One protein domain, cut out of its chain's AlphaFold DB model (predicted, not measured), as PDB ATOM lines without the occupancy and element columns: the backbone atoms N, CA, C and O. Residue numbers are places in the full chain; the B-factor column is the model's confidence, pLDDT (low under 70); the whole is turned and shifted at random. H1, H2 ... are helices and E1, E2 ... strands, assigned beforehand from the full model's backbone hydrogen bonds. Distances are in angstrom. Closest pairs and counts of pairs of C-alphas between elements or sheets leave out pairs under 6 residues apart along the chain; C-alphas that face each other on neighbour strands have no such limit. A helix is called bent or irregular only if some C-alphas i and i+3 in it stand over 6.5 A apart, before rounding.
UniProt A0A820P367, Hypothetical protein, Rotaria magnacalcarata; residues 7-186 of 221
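What this domain is: This is residues 7 to 186 of the 221 residues of the protein "Hypothetical protein" of Rotaria magnacalcarata (UniProt A0A820P367). What does the model look like? A long, bent and twisted ribbon of four strands, with E2 in its middle, joins two groups of helices: H3 and H4 make a small head at one end, and H1, H2, H6 and the first part of H7 gather at the other. H5 packs on the ribbon over E2, and residues 171 to 186 of H7 stick out as a free arm. What is it made of? The printed part has 180 residues, ordered E1 H1 H2 E2 H3 H4 E3 H5 E4 H6 H7, of mixed class, with a branched, antiparallel sheet; it is loose, with a radius of gyration of the C-alphas of 22.8 A and spans of 69 by 48 by 25 A.

How they stand to each other: How do the strands pair? E1, residues 7 to 21, lies on one side of E2, residues 59 to 77, antiparallel at 156 degrees, with N 9 and O 74 within hydrogen-bond range at 2.9 A. On the other side of E2 lie E3, residues 112 to 119, antiparallel at 163 degrees with N 71 and O 117 at 2.8 A, and E4, residues 140 to 149, antiparallel at 132 degrees with N 65 and O 143 at 3.0 A. Where are the helices? H1, residues 31 to 38, and H2, residues 46 to 56, are close but not clearly touching, their closest C-alphas, of Ala 36 and Phe 52, 7.5 A apart; H7, residues 157 to 186, touches H2 about perpendicular at 78 degrees, closest at Tyr 49 and Leu 163, C-alphas 6.2 A apart, and touches H6, residues 150 to 153, closest at Tyr 151 and Lys 160, C-alphas 5.1 A apart. H3, residues 85 to 91, touches H4, residues 102 to 108, about perpendicular at 86 degrees, closest at the C-alphas of Cys 91 and Cys 104, 5.1 A apart. H5, residues 128 to 134, is on the sheet over E2 at a height of 9.7 A, while H6 only grazes the sheet. Are the helix backbones complete? Every O i to N i+4 pair is within hydrogen-bond range in H1, H2 and H3; the counts are 24 of 26 in H7, 1 of 3 in H4 and 1 of 3 in H5, whose O i to N i+3 counts are 1 of 4 in H4 and 2 of 4 in H5, and H6 is too short for an i+4 pair.

Where its parts are: Where do the long elements lie? E1 spans 36.7 A from C-alpha 7 at (29.901, 192.121, 60.029), and E2 spans 39.3 A. H7 spans 44.1 A and ends with C-alpha 186 at (40.793, 207.868, 61.256). Which elements bend or are irregular? E1 bends by 81 degrees at residue 17, E2 by 104 degrees at residue 62 and E4 by 78 degrees at residue 143; H4 is irregular, with C-alphas 103 and 106 7.3 A apart.

The domain as a whole: How large is it? The two C-alphas farthest apart, of Thr 43 and Ser 102, are 70.1 A apart. Is it whole and confident? The printed part has no cut and no long link; pLDDT is under 70 at residue 78, residues 98 to 102 and residues 176 to 186.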
ATOM      1  N   ALA A   7      30.303 192.025  58.635       79.06
ATOM      2  CA  ALA A   7      29.901 192.121  60.029       79.06
ATOM      3  C   ALA A   7      29.882 190.726  60.675       79.06
ATOM      4  O   ALA A   7      29.672 189.703  60.015       79.06
ATOM      5  N   LEU A   8      30.103 190.685  61.988       85.62
ATOM      6  CA  LEU A   8      30.099 189.458  62.778       85.62
ATOM      7  C   LEU A   8      28.897 189.467  63.718       85.62
ATOM      8  O   LEU A   8      28.731 190.392  64.509       85.62
ATOM      9  N   ALA A   9      28.103 188.406  63.670       87.75
ATOM     10  CA  ALA A   9      27.162 188.092  64.729       87.75
ATOM     11  C   ALA A   9      27.750 187.005  65.627       87.75
ATOM     12  O   ALA A   9      28.365 186.050  65.147       87.75
ATOM     13  N   LEU A  10      27.526 187.141  66.931       91.06
ATOM     14  CA  LEU A  10      28.040 186.241  67.953       91.06
ATOM     15  C   LEU A  10      26.875 185.717  68.797       91.06
ATOM     16  O   LEU A  10      26.064 186.507  69.277       91.06
ATOM     17  N   SER A  11      26.810 184.402  68.993       91.62
ATOM     18  CA  SER A  11      25.990 183.778  70.033       91.62
ATOM     19  C   SER A  11      26.906 183.084  71.027       91.62
ATOM     20  O   SER A  11      27.755 182.280  70.645       91.62
ATOM     21  N   GLN A  12      26.752 183.420  72.305       91.75
ATOM     22  CA  GLN A  12      27.498 182.831  73.411       91.75
ATOM     23  C   GLN A  12      26.513 182.197  74.382       91.75
ATOM     24  O   GLN A  12      25.701 182.877  75.008       91.75
ATOM     25  N   ARG A  13      26.586 180.873  74.497       90.12
ATOM     26  CA  ARG A  13      25.657 180.072  75.292       90.12
ATOM     27  C   ARG A  13      26.399 179.429  76.433       90.12
ATOM     28  O   ARG A  13      27.138 178.464  76.240       90.12
ATOM     29  N   VAL A  14      26.207 179.989  77.615       89.88
ATOM     30  CA  VAL A  14      26.853 179.524  78.836       89.88
ATOM     31  C   VAL A  14      26.019 178.415  79.469       89.88
ATOM     32  O   VAL A  14      24.824 178.577  79.705       89.88
ATOM     33  N   ILE A  15      26.654 177.284  79.757       88.56
ATOM     34  CA  ILE A  15      26.048 176.126  80.423       88.56
ATOM     35  C   ILE A  15      26.564 176.103  81.856       88.56
ATOM     36  O   ILE A  15      27.490 175.363  82.192       88.56
ATOM     37  N   GLY A  16      25.992 176.997  82.664       73.38
ATOM     38  CA  GLY A  16      26.453 177.267  84.021       73.38
ATOM     39  C   GLY A  16      26.455 176.014  84.891       73.38
ATOM     40  O   GLY A  16      25.440 175.327  84.989       73.38
ATOM     41  N   LEU A  17      27.588 175.748  85.545       78.12
ATOM     42  CA  LEU A  17      27.701 174.692  86.552       78.12
ATOM     43  C   LEU A  17      27.728 175.291  87.954       78.12
ATOM     44  O   LEU A  17      26.858 174.999  88.769       78.12
ATOM     45  N   TYR A  18      28.716 176.143  88.235       89.44
ATOM     46  CA  TYR A  18      28.870 176.774  89.540       89.44
ATOM     47  C   TYR A  18      29.707 178.053  89.467       89.44
ATOM     48  O   TYR A  18      30.486 178.283  88.538       89.44
ATOM     49  N   THR A  19      29.558 178.881  90.495       92.31
ATOM     50  CA  THR A  19      30.419 180.038  90.732       92.31
ATOM     51  C   THR A  19      31.499 179.636  91.721       92.31
ATOM     52  O   THR A  19      31.195 179.186  92.826       92.31
ATOM     53  N   LEU A  20      32.757 179.803  91.332       91.06
ATOM     54  CA  LEU A  20      33.890 179.686  92.234       91.06
ATOM     55  C   LEU A  20      34.089 181.026  92.936       91.06
ATOM     56  O   LEU A  20      34.190 182.054  92.269       91.06
ATOM     57  N   THR A  21      34.160 180.996  94.265       93.12
ATOM     58  CA  THR A  21      34.443 182.167  95.097       93.12
ATOM     59  C   THR A  21      35.566 181.833  96.068       93.12
ATOM     60  O   THR A  21      35.462 180.894  96.856       93.12
ATOM     61  N   LEU A  22      36.631 182.622  96.023       89.94
ATOM     62  CA  LEU A  22      37.756 182.601  96.941       89.94
ATOM     63  C   LEU A  22      37.684 183.852  97.804       89.94
ATOM     64  O   LEU A  22      37.641 184.975  97.302       89.94
ATOM     65  N   ASN A  23      37.702 183.664  99.117       86.81
ATOM     66  CA  ASN A  23      37.826 184.785 100.028       86.81
ATOM     67  C   ASN A  23      39.293 185.233 100.069       86.81
ATOM     68  O   ASN A  23      40.142 184.528 100.611       86.81
ATOM     69  N   ALA A  24      39.578 186.413  99.514       79.62
ATOM     70  CA  ALA A  24      40.925 186.976  99.447       79.62
ATOM     71  C   ALA A  24      41.595 187.120 100.823       79.62
ATOM     72  O   ALA A  24      42.801 186.945 100.934       79.62
ATOM     73  N   SER A  25      40.818 187.373 101.881       79.50
ATOM     74  CA  SER A  25      41.359 187.527 103.240       79.50
ATOM     75  C   SER A  25      41.823 186.213 103.874       79.50
ATOM     76  O   SER A  25      42.620 186.227 104.807       79.50
ATOM     77  N   THR A  26      41.341 185.071 103.376       83.62
ATOM     78  CA  THR A  26      41.648 183.744 103.930       83.62
ATOM     79  C   THR A  26      42.316 182.819 102.919       83.62
ATOM     80  O   THR A  26      42.525 181.642 103.218       83.62
ATOM     81  N   VAL A  27      42.601 183.299 101.705       85.94
ATOM     82  CA  VAL A  27      43.199 182.467 100.662       85.94
ATOM     83  C   VAL A  27      44.630 182.117 101.061       85.94
ATOM     84  O   VAL A  27      45.457 182.980 101.350       85.94
ATOM     85  N   GLN A  28      44.925 180.822 101.097       88.12
ATOM     86  CA  GLN A  28      46.282 180.350 101.319       88.12
ATOM     87  C   GLN A  28      47.000 180.307  99.977       88.12
ATOM     88  O   GLN A  28      46.677 179.495  99.110       88.12
ATOM     89  N   LEU A  29      47.968 181.202  99.803       89.50
ATOM     90  CA  LEU A  29      48.823 181.199  98.624       89.50
ATOM     91  C   LEU A  29      49.687 179.933  98.613       89.50
ATOM     92  O   LEU A  29      50.252 179.537  99.640       89.50
ATOM     93  N   ASN A  30      49.814 179.308  97.441       91.81
ATOM     94  CA  ASN A  30      50.692 178.152  97.283       91.81
ATOM     95  C   ASN A  30      52.165 178.538  97.533       91.81
ATOM     96  O   ASN A  30      52.526 179.716  97.594       91.81
ATOM     97  N   GLU A  31      53.029 177.544  97.733       95.00
ATOM     98  CA  GLU A  31      54.443 177.786  98.048       95.00
ATOM     99  C   GLU A  31      55.186 178.577  96.965       95.00
ATOM    100  O   GLU A  31      55.979 179.452  97.301       95.00
ATOM    101  N   PHE A  32      54.872 178.346  95.688       94.56
ATOM    102  CA  PHE A  32      55.525 179.012  94.562       94.56
ATOM    103  C   PHE A  32      55.242 180.511  94.543       94.56
ATOM    104  O   PHE A  32      56.165 181.313  94.421       94.56
ATOM    105  N   ILE A  33      53.978 180.897  94.722       93.31
ATOM    106  CA  ILE A  33      53.566 182.301  94.756       93.31
ATOM    107  C   ILE A  33      54.110 182.976  96.012       93.31
ATOM    108  O   ILE A  33      54.630 184.085  95.927       93.31
ATOM    109  N   ARG A  34      54.044 182.314  97.177       92.69
ATOM    110  CA  ARG A  34      54.628 182.861  98.414       92.69
ATOM    111  C   ARG A  34      56.121 183.112  98.258       92.69
ATOM    112  O   ARG A  34      56.603 184.169  98.654       92.69
ATOM    113  N   HIS A  35      56.834 182.163  97.655       94.50
ATOM    114  CA  HIS A  35      58.245 182.319  97.354       94.50
ATOM    115  C   HIS A  35      58.473 183.486  96.384       94.50
ATOM    116  O   HIS A  35      59.266 184.366  96.695       94.50
ATOM    117  N   ALA A  36      57.740 183.560  95.271       94.94
ATOM    118  CA  ALA A  36      57.870 184.645  94.297       94.94
ATOM    119  C   ALA A  36      57.623 186.032  94.919       94.94
ATOM    120  O   ALA A  36      58.429 186.938  94.735       94.94
ATOM    121  N   LEU A  37      56.566 186.183  95.723       94.38
ATOM    122  CA  LEU A  37      56.275 187.428  96.438       94.38
ATOM    123  C   LEU A  37      57.378 187.793  97.441       94.38
ATOM    124  O   LEU A  37      57.687 188.969  97.594       94.38
ATOM    125  N   SER A  38      57.998 186.804  98.096       93.44
ATOM    126  CA  SER A  38      59.111 187.038  99.031       93.44
ATOM    127  C   SER A  38      60.401 187.521  98.363       93.44
ATOM    128  O   SER A  38      61.259 188.067  99.049       93.44
ATOM    129  N   GLN A  39      60.539 187.334  97.044       94.88
ATOM    130  CA  GLN A  39      61.690 187.824  96.280       94.88
ATOM    131  C   GLN A  39      61.532 189.288  95.857       94.88
ATOM    132  O   GLN A  39      62.509 189.899  95.437       94.88
ATOM    133  N   LEU A  40      60.329 189.867  95.965       95.50
ATOM    134  CA  LEU A  40      60.102 191.268  95.616       95.50
ATOM    135  C   LEU A  40      60.832 192.184  96.604       95.50
ATOM    136  O   LEU A  40      60.630 192.123  97.817       95.50
ATOM    137  N   THR A  41      61.690 193.050  96.074       95.44
ATOM    138  CA  THR A  41      62.584 193.893  96.870       95.44
ATOM    139  C   THR A  41      61.936 195.215  97.266       95.44
ATOM    140  O   THR A  41      61.167 195.807  96.511       95.44
ATOM    141  N   THR A  42      62.296 195.746  98.435       95.38
ATOM    142  CA  THR A  42      61.847 197.079  98.875       95.38
ATOM    143  C   THR A  42      62.446 198.202  98.022       95.38
ATOM    144  O   THR A  42      61.786 199.212  97.773       95.38
ATOM    145  N   THR A  43      63.665 198.011  97.515       95.56
ATOM    146  CA  THR A  43      64.249 198.843  96.457       95.56
ATOM    147  C   THR A  43      63.558 198.540  95.135       95.56
ATOM    148  O   THR A  43      63.398 197.373  94.777       95.56
ATOM    149  N   PHE A  44      63.156 199.583  94.413       94.75
ATOM    150  CA  PHE A  44      62.504 199.440  93.118       94.75
ATOM    151  C   PHE A  44      63.478 198.889  92.068       94.75
ATOM    152  O   PHE A  44      64.499 199.513  91.781       94.75
ATOM    153  N   ASP A  45      63.125 197.742  91.494       95.81
ATOM    154  CA  ASP A  45      63.810 197.091  90.378       95.81
ATOM    155  C   ASP A  45      62.761 196.804  89.299       95.81
ATOM    156  O   ASP A  45      61.920 195.925  89.465       95.81
ATOM    157  N   SER A  46      62.740 197.580  88.216       94.19
ATOM    158  CA  SER A  46      61.676 197.451  87.216       94.19
ATOM    159  C   SER A  46      61.610 196.055  86.607       94.19
ATOM    160  O   SER A  46      60.514 195.541  86.409       94.19
ATOM    161  N   ASP A  47      62.760 195.436  86.346       95.56
ATOM    162  CA  ASP A  47      62.834 194.180  85.602       95.56
ATOM    163  C   ASP A  47      62.274 193.034  86.454       95.56
ATOM    164  O   ASP A  47      61.433 192.265  85.990       95.56
ATOM    165  N   LEU A  48      62.620 193.000  87.745       96.75
ATOM    166  CA  LEU A  48      62.089 192.019  88.695       96.75
ATOM    167  C   LEU A  48      60.555 192.075  88.814       96.75
ATOM    168  O   LEU A  48      59.878 191.044  88.830       96.75
ATOM    169  N   TYR A  49      59.994 193.280  88.931       96.31
ATOM    170  CA  TYR A  49      58.548 193.455  89.082       96.31
ATOM    171  C   TYR A  49      57.796 193.202  87.764       96.31
ATOM    172  O   TYR A  49      56.693 192.651  87.784       96.31
ATOM    173  N   GLU A  50      58.389 193.556  86.621       95.19
ATOM    174  CA  GLU A  50      57.852 193.224  85.299       95.19
ATOM    175  C   GLU A  50      57.839 191.709  85.060       95.19
ATOM    176  O   GLU A  50      56.827 191.168  84.601       95.19
ATOM    177  N   ASP A  51      58.904 191.000  85.441       95.81
ATOM    178  CA  ASP A  51      58.988 189.538  85.359       95.81
ATOM    179  C   ASP A  51      57.936 188.853  86.234       95.81
ATOM    180  O   ASP A  51      57.287 187.889  85.804       95.81
ATOM    181  N   PHE A  52      57.693 189.381  87.439       96.25
ATOM    182  CA  PHE A  52      56.619 188.896  88.300       96.25
ATOM    183  C   PHE A  52      55.253 189.010  87.609       96.25
ATOM    184  O   PHE A  52      54.513 188.025  87.539       96.25
ATOM    185  N   ILE A  53      54.922 190.179  87.050       95.25
ATOM    186  CA  ILE A  53      53.626 190.400  86.390       95.25
ATOM    187  C   ILE A  53      53.511 189.588  85.095       95.25
ATOM    188  O   ILE A  53      52.437 189.071  84.791       95.25
ATOM    189  N   ASN A  54      54.594 189.432  84.332       94.06
ATOM    190  CA  ASN A  54      54.613 188.570  83.146       94.06
ATOM    191  C   ASN A  54      54.318 187.109  83.484       94.06
ATOM    192  O   ASN A  54      53.648 186.424  82.716       94.06
ATOM    193  N   THR A  55      54.801 186.649  84.636       94.75
ATOM    194  CA  THR A  55      54.651 185.256  85.059       94.75
ATOM    195  C   THR A  55      53.278 184.986  85.672       94.75
ATOM    196  O   THR A  55      52.653 183.971  85.370       94.75
ATOM    197  N   TRP A  56      52.792 185.886  86.531       94.12
ATOM    198  CA  TRP A  56      51.620 185.642  87.384       94.12
ATOM    199  C   TRP A  56      50.402 186.508  87.045       94.12
ATOM    200  O   TRP A  56      49.353 186.383  87.684       94.12
ATOM    201  N   GLY A  57      50.517 187.392  86.056       93.94
ATOM    202  CA  GLY A  57      49.501 188.385  85.736       93.94
ATOM    203  C   GLY A  57      49.448 189.524  86.756       93.94
ATOM    204  O   GLY A  57      50.294 189.659  87.636       93.94
ATOM    205  N   THR A  58      48.432 190.379  86.631       94.19
ATOM    206  CA  THR A  58      48.247 191.543  87.515       94.19
ATOM    207  C   THR A  58      47.309 191.269  88.691       94.19
ATOM    208  O   THR A  58      47.407 191.922  89.729       94.19
ATOM    209  N   HIS A  59      46.409 190.297  88.553       94.38
ATOM    210  CA  HIS A  59      45.364 190.022  89.531       94.38
ATOM    211  C   HIS A  59      45.180 188.525  89.762       94.38
ATOM    212  O   HIS A  59      45.426 187.698  88.885       94.38
ATOM    213  N   VAL A  60      44.645 188.206  90.934       92.88
ATOM    214  CA  VAL A  60      44.106 186.900  91.294       92.88
ATOM    215  C   VAL A  60      42.606 186.918  91.063       92.88
ATOM    216  O   VAL A  60      41.904 187.780  91.591       92.88
ATOM    217  N   ILE A  61      42.093 185.950  90.311       93.56
ATOM    218  CA  ILE A  61      40.650 185.771  90.141       93.56
ATOM    219  C   ILE A  61      40.076 185.240  91.457       93.56
ATOM    220  O   ILE A  61      40.376 184.117  91.862       93.56
ATOM    221  N   THR A  62      39.247 186.040  92.122       93.25
ATOM    222  CA  THR A  62      38.597 185.667  93.386       93.25
ATOM    223  C   THR A  62      37.169 185.212  93.183       93.25
ATOM    224  O   THR A  62      36.644 184.474  94.009       93.25
ATOM    225  N   ARG A  63      36.533 185.590  92.073       94.31
ATOM    226  CA  ARG A  63      35.206 185.091  91.735       94.31
ATOM    227  C   ARG A  63      35.080 184.848  90.247       94.31
ATOM    228  O   ARG A  63      35.390 185.722  89.439       94.31
ATOM    229  N   SER A  64      34.592 183.672  89.876       93.31
ATOM    230  CA  SER A  64      34.426 183.319  88.472       93.31
ATOM    231  C   SER A  64      33.310 182.315  88.228       93.31
ATOM    232  O   SER A  64      33.028 181.461  89.065       93.31
ATOM    233  N   LEU A  65      32.697 182.413  87.051       92.25
ATOM    234  CA  LEU A  65      31.799 181.395  86.529       92.25
ATOM    235  C   LEU A  65      32.608 180.265  85.878       92.25
ATOM    236  O   LEU A  65      33.277 180.474  84.861       92.25
ATOM    237  N   VAL A  66      32.508 179.068  86.459       92.88
ATOM    238  CA  VAL A  66      33.169 177.849  85.983       92.88
ATOM    239  C   VAL A  66      32.121 176.949  85.334       92.88
ATOM    240  O   VAL A  66      31.097 176.623  85.940       92.88
ATOM    241  N   SER A  67      32.307 176.639  84.051       90.69
ATOM    242  CA  SER A  67      31.208 176.208  83.183       90.69
ATOM    243  C   SER A  67      31.703 175.716  81.812       90.69
ATOM    244  O   SER A  67      32.899 175.703  81.532       90.69
ATOM    245  N   GLY A  68      30.773 175.309  80.944       94.12
ATOM    246  CA  GLY A  68      31.000 175.186  79.501       94.12
ATOM    247  C   GLY A  68      30.388 176.346  78.719       94.12
ATOM    248  O   GLY A  68      29.410 176.942  79.173       94.12
ATOM    249  N   MET A  69      30.940 176.676  77.553       93.56
ATOM    250  CA  MET A  69      30.324 177.626  76.623       93.56
ATOM    251  C   MET A  69      30.318 177.084  75.205       93.56
ATOM    252  O   MET A  69      31.286 176.476  74.754       93.56
ATOM    253  N   ILE A  70      29.224 177.353  74.502       93.00
ATOM    254  CA  ILE A  70      29.146 177.204  73.057       93.00
ATOM    255  C   ILE A  70      29.167 178.600  72.457       93.00
ATOM    256  O   ILE A  70      28.263 179.396  72.709       93.00
ATOM    257  N   GLU A  71      30.197 178.885  71.675       93.06
ATOM    258  CA  GLU A  71      30.323 180.127  70.928       93.06
ATOM    259  C   GLU A  71      30.089 179.853  69.446       93.06
ATOM    260  O   GLU A  71      30.816 179.085  68.818       93.06
ATOM    261  N   GLU A  72      29.084 180.498  68.871       93.75
ATOM    262  CA  GLU A  72      28.814 180.454  67.442       93.75
ATOM    263  C   GLU A  72      29.042 181.829  66.836       93.75
ATOM    264  O   GLU A  72      28.609 182.852  67.369       93.75
ATOM    265  N   ARG A  73      29.729 181.850  65.696       92.81
ATOM    266  CA  ARG A  73      29.979 183.067  64.933       92.81
ATOM    267  C   ARG A  73      29.322 182.934  63.583       92.81
ATOM    268  O   ARG A  73      29.540 181.944  62.884       92.81
ATOM    269  N   ALA A  74      28.545 183.937  63.216       90.75
ATOM    270  CA  ALA A  74      27.933 184.032  61.909       90.75
ATOM    271  C   ALA A  74      28.465 185.253  61.171       90.75
ATOM    272  O   ALA A  74      28.665 186.323  61.752       90.75
ATOM    273  N   LYS A  75      28.693 185.070  59.877       89.44
ATOM    274  CA  LYS A  75      29.091 186.140  58.974       89.44
ATOM    275  C   LYS A  75      27.842 186.829  58.444       89.44
ATOM    276  O   LYS A  75      26.944 186.165  57.929       89.44
ATOM    277  N   VAL A  76      27.812 188.150  58.559       85.81
ATOM    278  CA  VAL A  76      26.725 189.009  58.097       85.81
ATOM    279  C   VAL A  76      27.282 189.946  57.015       85.81
ATOM    280  O   VAL A  76      28.230 190.682  57.290       85.81
ATOM    281  N   PRO A  77      26.751 189.932  55.781       83.62
ATOM    282  CA  PRO A  77      27.201 190.848  54.726       83.62
ATOM    283  C   PRO A  77      26.966 192.317  55.116       83.62
ATOM    284  O   PRO A  77      25.918 192.622  55.665       83.62
ATOM    285  N   GLN A  78      27.881 193.247  54.819       68.62
ATOM    286  CA  GLN A  78      27.752 194.657  55.242       68.62
ATOM    287  C   GLN A  78      26.586 195.417  54.574       68.62
ATOM    288  O   GLN A  78      25.960 196.260  55.211       68.62
ATOM    289  N   CYS A  79      26.248 195.101  53.319       73.94
ATOM    290  CA  CYS A  79      25.188 195.767  52.545       73.94
ATOM    291  C   CYS A  79      23.847 195.017  52.588       73.94
ATOM    292  O   CYS A  79      23.132 194.938  51.588       73.94
ATOM    293  N   PHE A  80      23.510 194.422  53.730       73.62
ATOM    294  CA  PHE A  80      22.261 193.688  53.886       73.62
ATOM    295  C   PHE A  80      21.161 194.593  54.455       73.62
ATOM    296  O   PHE A  80      21.367 195.358  55.396       73.62
ATOM    297  N   ARG A  81      19.964 194.529  53.868       77.00
ATOM    298  CA  ARG A  81      18.828 195.315  54.354       77.00
ATOM    299  C   ARG A  81      18.241 194.664  55.602       77.00
ATOM    300  O   ARG A  81      17.729 193.549  55.522       77.00
ATOM    301  N   ILE A  82      18.271 195.380  56.722       79.12
ATOM    302  CA  ILE A  82      17.523 195.028  57.930       79.12
ATOM    303  C   ILE A  82      16.173 195.738  57.871       79.12
ATOM    304  O   ILE A  82      16.116 196.957  57.733       79.12
ATOM    305  N   TYR A  83      15.088 194.971  57.924       75.75
ATOM    306  CA  TYR A  83      13.733 195.512  58.017       75.75
ATOM    307  C   TYR A  83      13.309 195.744  59.469       75.75
ATOM    308  O   TYR A  83      12.602 196.708  59.746       75.75
ATOM    309  N   ASP A  84      13.747 194.863  60.368       81.25
ATOM    310  CA  ASP A  84      13.467 194.897  61.799       81.25
ATOM    311  C   ASP A  84      14.610 194.211  62.563       81.25
ATOM    312  O   ASP A  84      14.987 193.079  62.235       81.25
ATOM    313  N   ASP A  85      15.159 194.892  63.569       79.69
ATOM    314  CA  ASP A  85      16.313 194.414  64.337       79.69
ATOM    315  C   ASP A  85      15.965 193.185  65.177       79.69
ATOM    316  O   ASP A  85      16.770 192.261  65.270       79.69
ATOM    317  N   ALA A  86      14.760 193.133  65.757       79.25
ATOM    318  CA  ALA A  86      14.327 192.006  66.583       79.25
ATOM    319  C   ALA A  86      14.150 190.733  65.744       79.25
ATOM    320  O   ALA A  86      14.632 189.659  66.113       79.25
ATOM    321  N   SER A  87      13.521 190.860  64.575       78.31
ATOM    322  CA  SER A  87      13.359 189.777  63.607       78.31
ATOM    323  C   SER A  87      14.705 189.328  63.055       78.31
ATOM    324  O   SER A  87      14.995 188.134  63.058       78.31
ATOM    325  N   PHE A  88      15.576 190.261  62.656       83.38
ATOM    326  CA  PHE A  88      16.940 189.937  62.238       83.38
ATOM    327  C   PHE A  88      17.685 189.173  63.335       83.38
ATOM    328  O   PHE A  88      18.188 188.073  63.098       83.38
ATOM    329  N   ALA A  89      17.676 189.706  64.558       82.44
ATOM    330  CA  ALA A  89      18.306 189.099  65.713       82.44
ATOM    331  C   ALA A  89      17.668 187.776  66.123       82.44
ATOM    332  O   ALA A  89      18.318 187.069  66.874       82.44
ATOM    333  N   HIS A  90      16.487 187.388  65.637       83.94
ATOM    334  CA  HIS A  90      15.918 186.045  65.801       83.94
ATOM    335  C   HIS A  90      16.274 185.112  64.629       83.94
ATOM    336  O   HIS A  90      16.504 183.922  64.831       83.94
ATOM    337  N   CYS A  91      16.416 185.652  63.419       86.56
ATOM    338  CA  CYS A  91      16.605 184.887  62.186       86.56
ATOM    339  C   CYS A  91      18.055 184.473  61.867       86.56
ATOM    340  O   CYS A  91      18.269 183.732  60.908       86.56
ATOM    341  N   ILE A  92      19.058 184.918  62.633       87.81
ATOM    342  CA  ILE A  92      20.437 184.402  62.500       87.81
ATOM    343  C   ILE A  92      20.435 182.904  62.850       87.81
ATOM    344  O   ILE A  92      19.908 182.556  63.904       87.81
ATOM    345  N   PRO A  93      21.012 182.018  62.022       88.06
ATOM    346  CA  PRO A  93      20.849 180.568  62.156       88.06
ATOM    347  C   PRO A  93      21.765 179.941  63.226       88.06
ATOM    348  O   PRO A  93      22.488 178.988  62.951       88.06
ATOM    349  N   PHE A  94      21.762 180.479  64.447       89.94
ATOM    350  CA  PHE A  94      22.445 179.868  65.593       89.94
ATOM    351  C   PHE A  94      21.674 178.658  66.128       89.94
ATOM    352  O   PHE A  94      20.450 178.589  66.020       89.94
ATOM    353  N   SER A  95      22.385 177.691  66.713       85.56
ATOM    354  CA  SER A  95      21.799 176.395  67.085       85.56
ATOM    355  C   SER A  95      20.967 176.414  68.372       85.56
ATOM    356  O   SER A  95      20.315 175.422  68.687       85.56
ATOM    357  N   ASP A  96      20.952 177.514  69.129       80.38
ATOM    358  CA  ASP A  96      19.988 177.747  70.218       80.38
ATOM    359  C   ASP A  96      18.621 178.207  69.763       80.38
ATOM    360  O   ASP A  96      17.678 178.211  70.560       80.38
ATOM    361  N   ARG A  97      18.504 178.651  68.520       79.06
ATOM    362  CA  ARG A  97      17.267 179.249  68.059       79.06
ATOM    363  C   ARG A  97      16.352 178.157  67.548       79.06
ATOM    364  O   ARG A  97      16.781 177.213  66.888       79.06
ATOM    365  N   GLY A  98      15.078 178.280  67.914       67.75
ATOM    366  CA  GLY A  98      14.034 177.384  67.437       67.75
ATOM    367  C   GLY A  98      13.924 177.409  65.913       67.75
ATOM    368  O   GLY A  98      14.545 178.229  65.237       67.75
ATOM    369  N   SER A  99      13.115 176.495  65.374       60.69
ATOM    370  CA  SER A  99      12.890 176.372  63.935       60.69
ATOM    371  C   SER A  99      12.623 177.736  63.297       60.69
ATOM    372  O   SER A  99      11.674 178.431  63.654       60.69
ATOM    373  N   ILE A 100      13.497 178.087  62.355       66.38
ATOM    374  CA  ILE A 100      13.455 179.291  61.528       66.38
ATOM    375  C   ILE A 100      12.030 179.443  60.985       66.38
ATOM    376  O   ILE A 100      11.571 178.619  60.191       66.38
ATOM    377  N   SER A 101      11.306 180.469  61.442       68.56
ATOM    378  CA  SER A 101       9.976 180.763  60.900       68.56
ATOM    379  C   SER A 101      10.078 181.025  59.392       68.56
ATOM    380  O   SER A 101      11.119 181.471  58.903       68.56
ATOM    381  N   SER A 102       8.997 180.817  58.636       69.00
ATOM    382  CA  SER A 102       8.957 181.130  57.194       69.00
ATOM    383  C   SER A 102       9.405 182.566  56.870       69.00
ATOM    384  O   SER A 102       9.906 182.835  55.777       69.00
ATOM    385  N   ASN A 103       9.290 183.472  57.844       73.44
ATOM    386  CA  ASN A 103       9.642 184.887  57.738       73.44
ATOM    387  C   ASN A 103      11.158 185.154  57.808       73.44
ATOM    388  O   ASN A 103      11.596 186.266  57.533       73.44
ATOM    389  N   CYS A 104      11.969 184.151  58.144       83.25
ATOM    390  CA  CYS A 104      13.420 184.285  58.261       83.25
ATOM    391  C   CYS A 104      14.190 183.905  56.986       83.25
ATOM    392  O   CYS A 104      15.401 184.110  56.929       83.25
ATOM    393  N   THR A 105      13.499 183.400  55.959       81.94
ATOM    394  CA  THR A 105      14.084 182.917  54.693       81.94
ATOM    395  C   THR A 105      15.013 183.931  54.020       81.94
ATOM    396  O   THR A 105      16.091 183.558  53.556       81.94
ATOM    397  N   TYR A 106      14.640 185.214  54.025       82.62
ATOM    398  CA  TYR A 106      15.471 186.301  53.501       82.62
ATOM    399  C   TYR A 106      16.826 186.406  54.226       82.62
ATOM    400  O   TYR A 106      17.868 186.498  53.581       82.62
ATOM    401  N   TYR A 107      16.828 186.345  55.560       83.12
ATOM    402  CA  TYR A 107      18.037 186.492  56.375       83.12
ATOM    403  C   TYR A 107      18.914 185.234  56.344       83.12
ATOM    404  O   TYR A 107      20.132 185.329  56.200       83.12
ATOM    405  N   THR A 108      18.315 184.045  56.418       80.88
ATOM    406  CA  THR A 108      19.054 182.771  56.455       80.88
ATOM    407  C   THR A 108      19.736 182.424  55.136       80.88
ATOM    408  O   THR A 108      20.697 181.661  55.130       80.88
ATOM    409  N   GLY A 109      19.265 182.981  54.014       81.44
ATOM    410  CA  GLY A 109      19.934 182.846  52.717       81.44
ATOM    411  C   GLY A 109      21.200 183.698  52.574       81.44
ATOM    412  O   GLY A 109      21.972 183.469  51.652       81.44
ATOM    413  N   GLN A 110      21.406 184.680  53.457       83.69
ATOM    414  CA  GLN A 110      22.529 185.626  53.401       83.69
ATOM    415  C   GLN A 110      23.530 185.429  54.544       83.69
ATOM    416  O   GLN A 110      24.679 185.858  54.452       83.69
ATOM    417  N   ILE A 111      23.085 184.819  55.644       86.69
ATOM    418  CA  ILE A 111      23.845 184.693  56.884       86.69
ATOM    419  C   ILE A 111      24.141 183.225  57.128       86.69
ATOM    420  O   ILE A 111      23.235 182.392  57.178       86.69
ATOM    421  N   HIS A 112      25.411 182.921  57.365       86.12
ATOM    422  CA  HIS A 112      25.852 181.565  57.654       86.12
ATOM    423  C   HIS A 112      26.714 181.543  58.911       86.12
ATOM    424  O   HIS A 112      27.558 182.421  59.116       86.12
ATOM    425  N   VAL A 113      26.498 180.527  59.750       90.38
ATOM    426  CA  VAL A 113      27.403 180.216  60.860       90.38
ATOM    427  C   VAL A 113      28.707 179.712  60.257       90.38
ATOM    428  O   VAL A 113      28.730 178.709  59.552       90.38
ATOM    429  N   ILE A 114      29.785 180.442  60.513       92.00
ATOM    430  CA  ILE A 114      31.124 180.161  59.985       92.00
ATOM    431  C   ILE A 114      31.989 179.399  60.985       92.00
ATOM    432  O   ILE A 114      32.985 178.790  60.606       92.00
ATOM    433  N   SER A 115      31.633 179.432  62.269       92.19
ATOM    434  CA  SER A 115      32.338 178.674  63.295       92.19
ATOM    435  C   SER A 115      31.432 178.370  64.475       92.19
ATOM    436  O   SER A 115      30.711 179.256  64.939       92.19
ATOM    437  N   LYS A 116      31.566 177.160  65.015       92.00
ATOM    438  CA  LYS A 116      31.054 176.757  66.323       92.00
ATOM    439  C   LYS A 116      32.239 176.291  67.159       92.00
ATOM    440  O   LYS A 116      32.977 175.409  66.737       92.00
ATOM    441  N   ARG A 117      32.443 176.906  68.320       91.62
ATOM    442  CA  ARG A 117      33.519 176.586  69.256       91.62
ATOM    443  C   ARG A 117      32.928 176.141  70.583       91.62
ATOM    444  O   ARG A 117      32.045 176.798  71.127       91.62
ATOM    445  N   LEU A 118      33.455 175.042  71.101       92.62
ATOM    446  CA  LEU A 118      33.167 174.544  72.438       92.62
ATOM    447  C   LEU A 118      34.290 174.982  73.384       92.62
ATOM    448  O   LEU A 118      35.465 174.980  73.013       92.62
ATOM    449  N   LEU A 119      33.925 175.401  74.590       92.56
ATOM    450  CA  LEU A 119      34.846 175.831  75.641       92.56
ATOM    451  C   LEU A 119      34.533 175.060  76.917       92.56
ATOM    452  O   LEU A 119      33.388 175.065  77.369       92.56
ATOM    453  N   GLY A 120      35.551 174.430  77.500       93.56
ATOM    454  CA  GLY A 120      35.371 173.449  78.569       93.56
ATOM    455  C   GLY A 120      34.900 172.095  78.036       93.56
ATOM    456  O   GLY A 120      34.581 171.942  76.858       93.56
ATOM    457  N   GLY A 121      34.868 171.105  78.918       93.44
ATOM    458  CA  GLY A 121      34.601 169.708  78.600       93.44
ATOM    459  C   GLY A 121      35.679 169.082  77.716       93.44
ATOM    460  O   GLY A 121      36.765 169.629  77.525       93.44
ATOM    461  N   ASN A 122      35.355 167.923  77.152       93.75
ATOM    462  CA  ASN A 122      36.155 167.300  76.108       93.75
ATOM    463  C   ASN A 122      35.778 167.888  74.741       93.75
ATOM    464  O   ASN A 122      34.742 167.543  74.178       93.75
ATOM    465  N   MET A 123      36.633 168.761  74.208       89.06
ATOM    466  CA  MET A 123      36.403 169.468  72.942       89.06
ATOM    467  C   MET A 123      36.434 168.563  71.699       89.06
ATOM    468  O   MET A 123      36.061 169.029  70.628       89.06
ATOM    469  N   GLU A 124      36.862 167.303  71.821       89.56
ATOM    470  CA  GLU A 124      36.872 166.327  70.718       89.56
ATOM    471  C   GLU A 124      35.487 165.710  70.454       89.56
ATOM    472  O   GLU A 124      35.295 164.993  69.475       89.56
ATOM    473  N   ILE A 125      34.512 165.960  71.334       89.75
ATOM    474  CA  ILE A 125      33.156 165.427  71.210       89.75
ATOM    475  C   ILE A 125      32.285 166.406  70.417       89.75
ATOM    476  O   ILE A 125      31.852 167.434  70.935       89.75
ATOM    477  N   ASP A 126      31.954 166.036  69.180       83.31
ATOM    478  CA  ASP A 126      31.118 166.854  68.287       83.31
ATOM    479  C   ASP A 126      29.636 166.887  68.700       83.31
ATOM    480  O   ASP A 126      28.899 167.833  68.392       83.31
ATOM    481  N   ASN A 127      29.160 165.852  69.401       90.19
ATOM    482  CA  ASN A 127      27.781 165.802  69.873       90.19
ATOM    483  C   ASN A 127      27.592 166.723  71.086       90.19
ATOM    484  O   ASN A 127      28.080 166.446  72.178       90.19
ATOM    485  N   GLU A 128      26.800 167.784  70.922       89.94
ATOM    486  CA  GLU A 128      26.578 168.791  71.968       89.94
ATOM    487  C   GLU A 128      26.041 168.201  73.288       89.94
ATOM    488  O   GLU A 128      26.434 168.640  74.368       89.94
ATOM    489  N   ASN A 129      25.151 167.204  73.231       91.00
ATOM    490  CA  ASN A 129      24.576 166.595  74.434       91.00
ATOM    491  C   ASN A 129      25.579 165.702  75.165       91.00
ATOM    492  O   ASN A 129      25.547 165.620  76.392       91.00
ATOM    493  N   GLU A 130      26.461 165.038  74.428       91.94
ATOM    494  CA  GLU A 130      27.535 164.230  74.996       91.94
ATOM    495  C   GLU A 130      28.650 165.116  75.559       91.94
ATOM    496  O   GLU A 130      29.047 164.942  76.711       91.94
ATOM    497  N   TRP A 131      29.055 166.153  74.822       94.00
ATOM    498  CA  TRP A 131      29.996 167.166  75.290       94.00
ATOM    499  C   TRP A 131      29.527 167.814  76.599       94.00
ATOM    500  O   TRP A 131      30.295 167.880  77.561       94.00
ATOM    501  N   LYS A 132      28.241 168.191  76.701       92.56
ATOM    502  CA  LYS A 132      27.639 168.739  77.932       92.56
ATOM    503  C   LYS A 132      27.875 167.859  79.161       92.56
ATOM    504  O   LYS A 132      28.083 168.385  80.250       92.56
ATOM    505  N   ARG A 133      27.883 166.528  79.008       92.25
ATOM    506  CA  ARG A 133      28.123 165.589  80.122       92.25
ATOM    507  C   ARG A 133      29.568 165.630  80.619       92.25
ATOM    508  O   ARG A 133      29.811 165.355  81.789       92.25
ATOM    509  N   THR A 134      30.516 166.008  79.765       94.06
ATOM    510  CA  THR A 134      31.941 166.101  80.126       94.06
ATOM    511  C   THR A 134      32.299 167.375  80.887       94.06
ATOM    512  O   THR A 134      33.357 167.440  81.513       94.06
ATOM    513  N   LEU A 135      31.406 168.372  80.898       93.62
ATOM    514  CA  LEU A 135      31.628 169.642  81.591       93.62
ATOM    515  C   LEU A 135      31.832 169.464  83.099       93.62
ATOM    516  O   LEU A 135      32.558 170.243  83.700       93.62
ATOM    517  N   ALA A 136      31.246 168.426  83.702       89.12
ATOM    518  CA  ALA A 136      31.439 168.129  85.120       89.12
ATOM    519  C   ALA A 136      32.884 167.718  85.467       89.12
ATOM    520  O   ALA A 136      33.302 167.882  86.608       89.12
ATOM    521  N   VAL A 137      33.636 167.181  84.500       90.69
ATOM    522  CA  VAL A 137      35.005 166.672  84.706       90.69
ATOM    523  C   VAL A 137      36.053 167.701  84.293       90.69
ATOM    524  O   VAL A 137      37.091 167.811  84.940       90.69
ATOM    525  N   GLY A 138      35.793 168.465  83.233       91.94
ATOM    526  CA  GLY A 138      36.746 169.440  82.705       91.94
ATOM    527  C   GLY A 138      36.125 170.800  82.416       91.94
ATOM    528  O   GLY A 138      36.179 171.225  81.267       91.94
ATOM    529  N   PRO A 139      35.500 171.495  83.379       94.00
ATOM    530  CA  PRO A 139      34.903 172.793  83.100       94.00
ATOM    531  C   PRO A 139      35.973 173.843  82.777       94.00
ATOM    532  O   PRO A 139      37.129 173.729  83.182       94.00
ATOM    533  N   ALA A 140      35.575 174.901  82.075       93.06
ATOM    534  CA  ALA A 140      36.421 176.055  81.805       93.06
ATOM    535  C   ALA A 140      36.041 177.245  82.693       93.06
ATOM    536  O   ALA A 140      34.892 177.414  83.102       93.06
ATOM    537  N   LEU A 141      37.021 178.107  82.951       91.06
ATOM    538  CA  LEU A 141      36.805 179.420  83.546       91.06
ATOM    539  C   LEU A 141      36.319 180.365  82.439       91.06
ATOM    540  O   LEU A 141      37.088 180.699  81.541       91.06
ATOM    541  N   LEU A 142      35.038 180.745  82.463       89.81
ATOM    542  CA  LEU A 142      34.423 181.486  81.351       89.81
ATOM    543  C   LEU A 142      34.348 182.987  81.586       89.81
ATOM    544  O   LEU A 142      34.551 183.769  80.663       89.81
ATOM    545  N   GLN A 143      34.010 183.383  82.810       88.31
ATOM    546  CA  GLN A 143      33.804 184.783  83.145       88.31
ATOM    547  C   GLN A 143      34.476 185.099  84.468       88.31
ATOM    548  O   GLN A 143      34.161 184.497  85.497       88.31
ATOM    549  N   VAL A 144      35.388 186.064  84.441       91.44
ATOM    550  CA  VAL A 144      35.942 186.677  85.648       91.44
ATOM    551  C   VAL A 144      34.911 187.674  86.165       91.44
ATOM    552  O   VAL A 144      34.526 188.594  85.448       91.44
ATOM    553  N   LEU A 145      34.419 187.444  87.380       92.06
ATOM    554  CA  LEU A 145      33.419 188.293  88.028       92.06
ATOM    555  C   LEU A 145      34.083 189.257  89.007       92.06
ATOM    556  O   LEU A 145      33.704 190.421  89.078       92.06
ATOM    557  N   GLU A 146      35.076 188.771  89.750       93.81
ATOM    558  CA  GLU A 146      35.851 189.571  90.690       93.81
ATOM    559  C   GLU A 146      37.311 189.130  90.655       93.81
ATOM    560  O   GLU A 146      37.633 187.950  90.456       93.81
ATOM    561  N   MET A 147      38.191 190.101  90.858       94.44
ATOM    562  CA  MET A 147      39.626 189.901  90.914       94.44
ATOM    563  C   MET A 147      40.239 190.842  91.947       94.44
ATOM    564  O   MET A 147      39.743 191.949  92.152       94.44
ATOM    565  N   VAL A 148      41.310 190.393  92.593       93.75
ATOM    566  CA  VAL A 148      42.058 191.158  93.595       93.75
ATOM    567  C   VAL A 148      43.496 191.313  93.113       93.75
ATOM    568  O   VAL A 148      44.093 190.332  92.664       93.75
ATOM    569  N   PRO A 149      44.064 192.524  93.151       95.00
ATOM    570  CA  PRO A 149      45.414 192.769  92.662       95.00
ATOM    571  C   PRO A 149      46.469 192.098  93.547       95.00
ATOM    572  O   PRO A 149      46.317 192.001  94.765       95.00
ATOM    573  N   TRP A 150      47.584 191.674  92.945       94.88
ATOM    574  CA  TRP A 150      48.643 190.967  93.682       94.88
ATOM    575  C   TRP A 150      49.233 191.762  94.852       94.88
ATOM    576  O   TRP A 150      49.639 191.175  95.854       94.88
ATOM    577  N   TYR A 151      49.249 193.091  94.759       94.12
ATOM    578  CA  TYR A 151      49.814 193.956  95.791       94.12
ATOM    579  C   TYR A 151      49.043 193.917  97.122       94.12
ATOM    580  O   TYR A 151      49.572 194.350  98.144       94.12
ATOM    581  N   ASP A 152      47.809 193.399  97.144       92.69
ATOM    582  CA  ASP A 152      47.043 193.219  98.384       92.69
ATOM    583  C   ASP A 152      47.483 191.989  99.185       92.69
ATOM    584  O   ASP A 152      47.154 191.870 100.363       92.69
ATOM    585  N   PHE A 153      48.298 191.121  98.583       92.19
ATOM    586  CA  PHE A 153      48.910 189.974  99.250       92.19
ATOM    587  C   PHE A 153      50.330 190.257  99.767       92.19
ATOM    588  O   PHE A 153      50.967 189.370 100.337       92.19
ATOM    589  N   ILE A 154      50.839 191.478  99.577       92.69
ATOM    590  CA  ILE A 154      52.175 191.892 100.017       92.69
ATOM    591  C   ILE A 154      52.056 192.639 101.345       92.69
ATOM    592  O   ILE A 154      51.385 193.665 101.435       92.69
ATOM    593  N   ALA A 155      52.739 192.135 102.376       90.69
ATOM    594  CA  ALA A 155      52.754 192.760 103.699       90.69
ATOM    595  C   ALA A 155      53.662 194.003 103.765       90.69
ATOM    596  O   ALA A 155      53.364 194.946 104.497       90.69
ATOM    597  N   ASP A 156      54.771 194.011 103.020       95.31
ATOM    598  CA  ASP A 156      55.707 195.134 103.002       95.31
ATOM    599  C   ASP A 156      55.175 196.304 102.159       95.31
ATOM    600  O   ASP A 156      54.878 196.165 100.970       95.31
ATOM    601  N   ASN A 157      55.083 197.487 102.770       95.56
ATOM    602  CA  ASN A 157      54.527 198.667 102.111       95.56
ATOM    603  C   ASN A 157      55.384 199.170 100.942       95.56
ATOM    604  O   ASN A 157      54.823 199.691  99.981       95.56
ATOM    605  N   ALA A 158      56.714 199.054 100.998       96.44
ATOM    606  CA  ALA A 158      57.574 199.527  99.916       96.44
ATOM    607  C   ALA A 158      57.433 198.621  98.688       96.44
ATOM    608  O   ALA A 158      57.161 199.112  97.591       96.44
ATOM    609  N   ALA A 159      57.497 197.303  98.885       96.62
ATOM    610  CA  ALA A 159      57.288 196.339  97.813       96.62
ATOM    611  C   ALA A 159      55.871 196.429  97.217       96.62
ATOM    612  O   ALA A 159      55.695 196.380  95.998       96.62
ATOM    613  N   LYS A 160      54.858 196.668  98.063       96.75
ATOM    614  CA  LYS A 160      53.484 196.953  97.627       96.75
ATOM    615  C   LYS A 160      53.426 198.148  96.670       96.75
ATOM    616  O   LYS A 160      52.851 198.034  95.589       96.75
ATOM    617  N   GLN A 161      54.025 199.282  97.041       97.06
ATOM    618  CA  GLN A 161      54.024 200.490  96.206       97.06
ATOM    619  C   GLN A 161      54.810 200.305  94.901       97.06
ATOM    620  O   GLN A 161      54.383 200.785  93.849       97.06
ATOM    621  N   ASN A 162      55.918 199.564  94.941       96.94
ATOM    622  CA  ASN A 162      56.699 199.232  93.750       96.94
ATOM    623  C   ASN A 162      55.869 198.409  92.750       96.94
ATOM    624  O   ASN A 162      55.811 198.753  91.567       96.94
ATOM    625  N   LEU A 163      55.147 197.388  93.228       96.50
ATOM    626  CA  LEU A 163      54.275 196.578  92.376       96.50
ATOM    627  C   LEU A 163      53.102 197.391  91.813       96.50
ATOM    628  O   LEU A 163      52.801 197.290  90.625       96.50
ATOM    629  N   MET A 164      52.476 198.240  92.638       96.06
ATOM    630  CA  MET A 164      51.435 199.171  92.181       96.06
ATOM    631  C   MET A 164      51.937 200.081  91.054       96.06
ATOM    632  O   MET A 164      51.215 200.310  90.086       96.06
ATOM    633  N   THR A 165      53.178 200.564  91.153       94.50
ATOM    634  CA  THR A 165      53.779 201.460  90.157       94.50
ATOM    635  C   THR A 165      53.904 200.790  88.790       94.50
ATOM    636  O   THR A 165      53.477 201.370  87.792       94.50
ATOM    637  N   ILE A 166      54.421 199.555  88.727       94.38
ATOM    638  CA  ILE A 166      54.523 198.827  87.451       94.38
ATOM    639  C   ILE A 166      53.140 198.486  86.888       94.38
ATOM    640  O   ILE A 166      52.900 198.645  85.691       94.38
ATOM    641  N   MET A 167      52.200 198.053  87.733       93.69
ATOM    642  CA  MET A 167      50.835 197.766  87.281       93.69
ATOM    643  C   MET A 167      50.163 198.998  86.670       93.69
ATOM    644  O   MET A 167      49.545 198.898  85.610       93.69
ATOM    645  N   TRP A 168      50.314 200.158  87.312       91.56
ATOM    646  CA  TRP A 168      49.810 201.424  86.792       91.56
ATOM    647  C   TRP A 168      50.463 201.782  85.454       91.56
ATOM    648  O   TRP A 168      49.754 202.085  84.496       91.56
ATOM    649  N   TYR A 169      51.789 201.655  85.355       88.25
ATOM    650  CA  TYR A 169      52.532 201.923  84.124       88.25
ATOM    651  C   TYR A 169      52.048 201.060  82.945       88.25
ATOM    652  O   TYR A 169      51.790 201.577  81.853       88.25
ATOM    653  N   ARG A 170      51.835 199.755  83.169       85.56
ATOM    654  CA  ARG A 170      51.272 198.848  82.154       85.56
ATOM    655  C   ARG A 170      49.881 199.267  81.704       85.56
ATOM    656  O   ARG A 170      49.619 199.259  80.503       85.56
ATOM    657  N   GLN A 171      49.011 199.635  82.643       84.62
ATOM    658  CA  GLN A 171      47.660 200.079  82.314       84.62
ATOM    659  C   GLN A 171      47.703 201.335  81.438       84.62
ATOM    660  O   GLN A 171      47.093 201.359  80.373       84.62
ATOM    661  N   THR A 172      48.502 202.336  81.819       83.50
ATOM    662  CA  THR A 172      48.615 203.583  81.047       83.50
ATOM    663  C   THR A 172      49.214 203.378  79.659       83.50
ATOM    664  O   THR A 172      48.758 203.993  78.697       83.50
ATOM    665  N   ASN A 173      50.204 202.492  79.522       76.69
ATOM    666  CA  ASN A 173      50.782 202.171  78.220       76.69
ATOM    667  C   ASN A 173      49.791 201.422  77.327       76.69
ATOM    668  O   ASN A 173      49.735 201.676  76.126       76.69
ATOM    669  N   PHE A 174      49.001 200.513  77.900       70.88
ATOM    670  CA  PHE A 174      47.961 199.814  77.155       70.88
ATOM    671  C   PHE A 174      46.889 200.787  76.651       70.88
ATOM    672  O   PHE A 174      46.546 200.755  75.469       70.88
ATOM    673  N   ASP A 175      46.423 201.695  77.512       71.69
ATOM    674  CA  ASP A 175      45.431 202.715  77.156       71.69
ATOM    675  C   ASP A 175      45.956 203.644  76.048       71.69
ATOM    676  O   ASP A 175      45.227 203.981  75.112       71.69
ATOM    677  N   PHE A 176      47.242 204.009  76.106       65.12
ATOM    678  CA  PHE A 176      47.906 204.803  75.073       65.12
ATOM    679  C   PHE A 176      47.955 204.072  73.721       65.12
ATOM    680  O   PHE A 176      47.517 204.622  72.711       65.12
ATOM    681  N   ILE A 177      48.396 202.810  73.697       66.38
ATOM    682  CA  ILE A 177      48.444 201.990  72.471       66.38
ATOM    683  C   ILE A 177      47.033 201.798  71.888       66.38
ATOM    684  O   ILE A 177      46.825 201.886  70.672       66.38
ATOM    685  N   GLN A 178      46.032 201.568  72.740       61.78
ATOM    686  CA  GLN A 178      44.646 201.427  72.303       61.78
ATOM    687  C   GLN A 178      44.103 202.743  71.718       61.78
ATOM    688  O   GLN A 178      43.426 202.725  70.683       61.78
ATOM    689  N   ALA A 179      44.440 203.887  72.317       59.75
ATOM    690  CA  ALA A 179      44.088 205.203  71.796       59.75
ATOM    691  C   ALA A 179      44.752 205.485  70.435       59.75
ATOM    692  O   ALA A 179      44.064 205.912  69.506       59.75
ATOM    693  N   GLU A 180      46.041 205.179  70.267       64.62
ATOM    694  CA  GLU A 180      46.748 205.351  68.990       64.62
ATOM    695  C   GLU A 180      46.177 204.460  67.881       64.62
ATOM    696  O   GLU A 180      45.917 204.942  66.776       64.62
ATOM    697  N   SER A 181      45.874 203.192  68.176       56.69
ATOM    698  CA  SER A 181      45.227 202.290  67.207       56.69
ATOM    699  C   SER A 181      43.836 202.785  66.769       56.69
ATOM    700  O   SER A 181      43.432 202.607  65.618       56.69
ATOM    701  N   SER A 182      43.127 203.494  67.655       53.03
ATOM    702  CA  SER A 182      41.820 204.103  67.375       53.03
ATOM    703  C   SER A 182      41.923 205.402  66.557       53.03
ATOM    704  O   SER A 182      40.967 205.781  65.872       53.03
ATOM    705  N   ILE A 183      43.073 206.087  66.604       53.09
ATOM    706  CA  ILE A 183      43.364 207.315  65.844       53.09
ATOM    707  C   ILE A 183      43.940 206.985  64.459       53.09
ATOM    708  O   ILE A 183      43.533 207.603  63.474       53.09
ATOM    709  N   GLY A 184      44.795 205.963  64.343       41.97
ATOM    710  CA  GLY A 184      45.322 205.481  63.058       41.97
ATOM    711  C   GLY A 184      44.218 205.056  62.083       41.97
ATOM    712  O   GLY A 184      44.292 205.343  60.893       41.97
ATOM    713  N   SER A 185      43.106 204.515  62.591       39.88
ATOM    714  CA  SER A 185      41.943 204.178  61.759       39.88
ATOM    715  C   SER A 185      41.148 205.397  61.246       39.88
ATOM    716  O   SER A 185      40.256 205.221  60.410       39.88
ATOM    717  N   LYS A 186      41.421 206.620  61.732       40.12
ATOM    718  CA  LYS A 186      40.793 207.868  61.256       40.12
ATOM    719  C   LYS A 186      41.645 208.630  60.236       40.12
ATOM    720  O   LYS A 186      41.066 209.373  59.444       40.12
TER     721      LYS A 186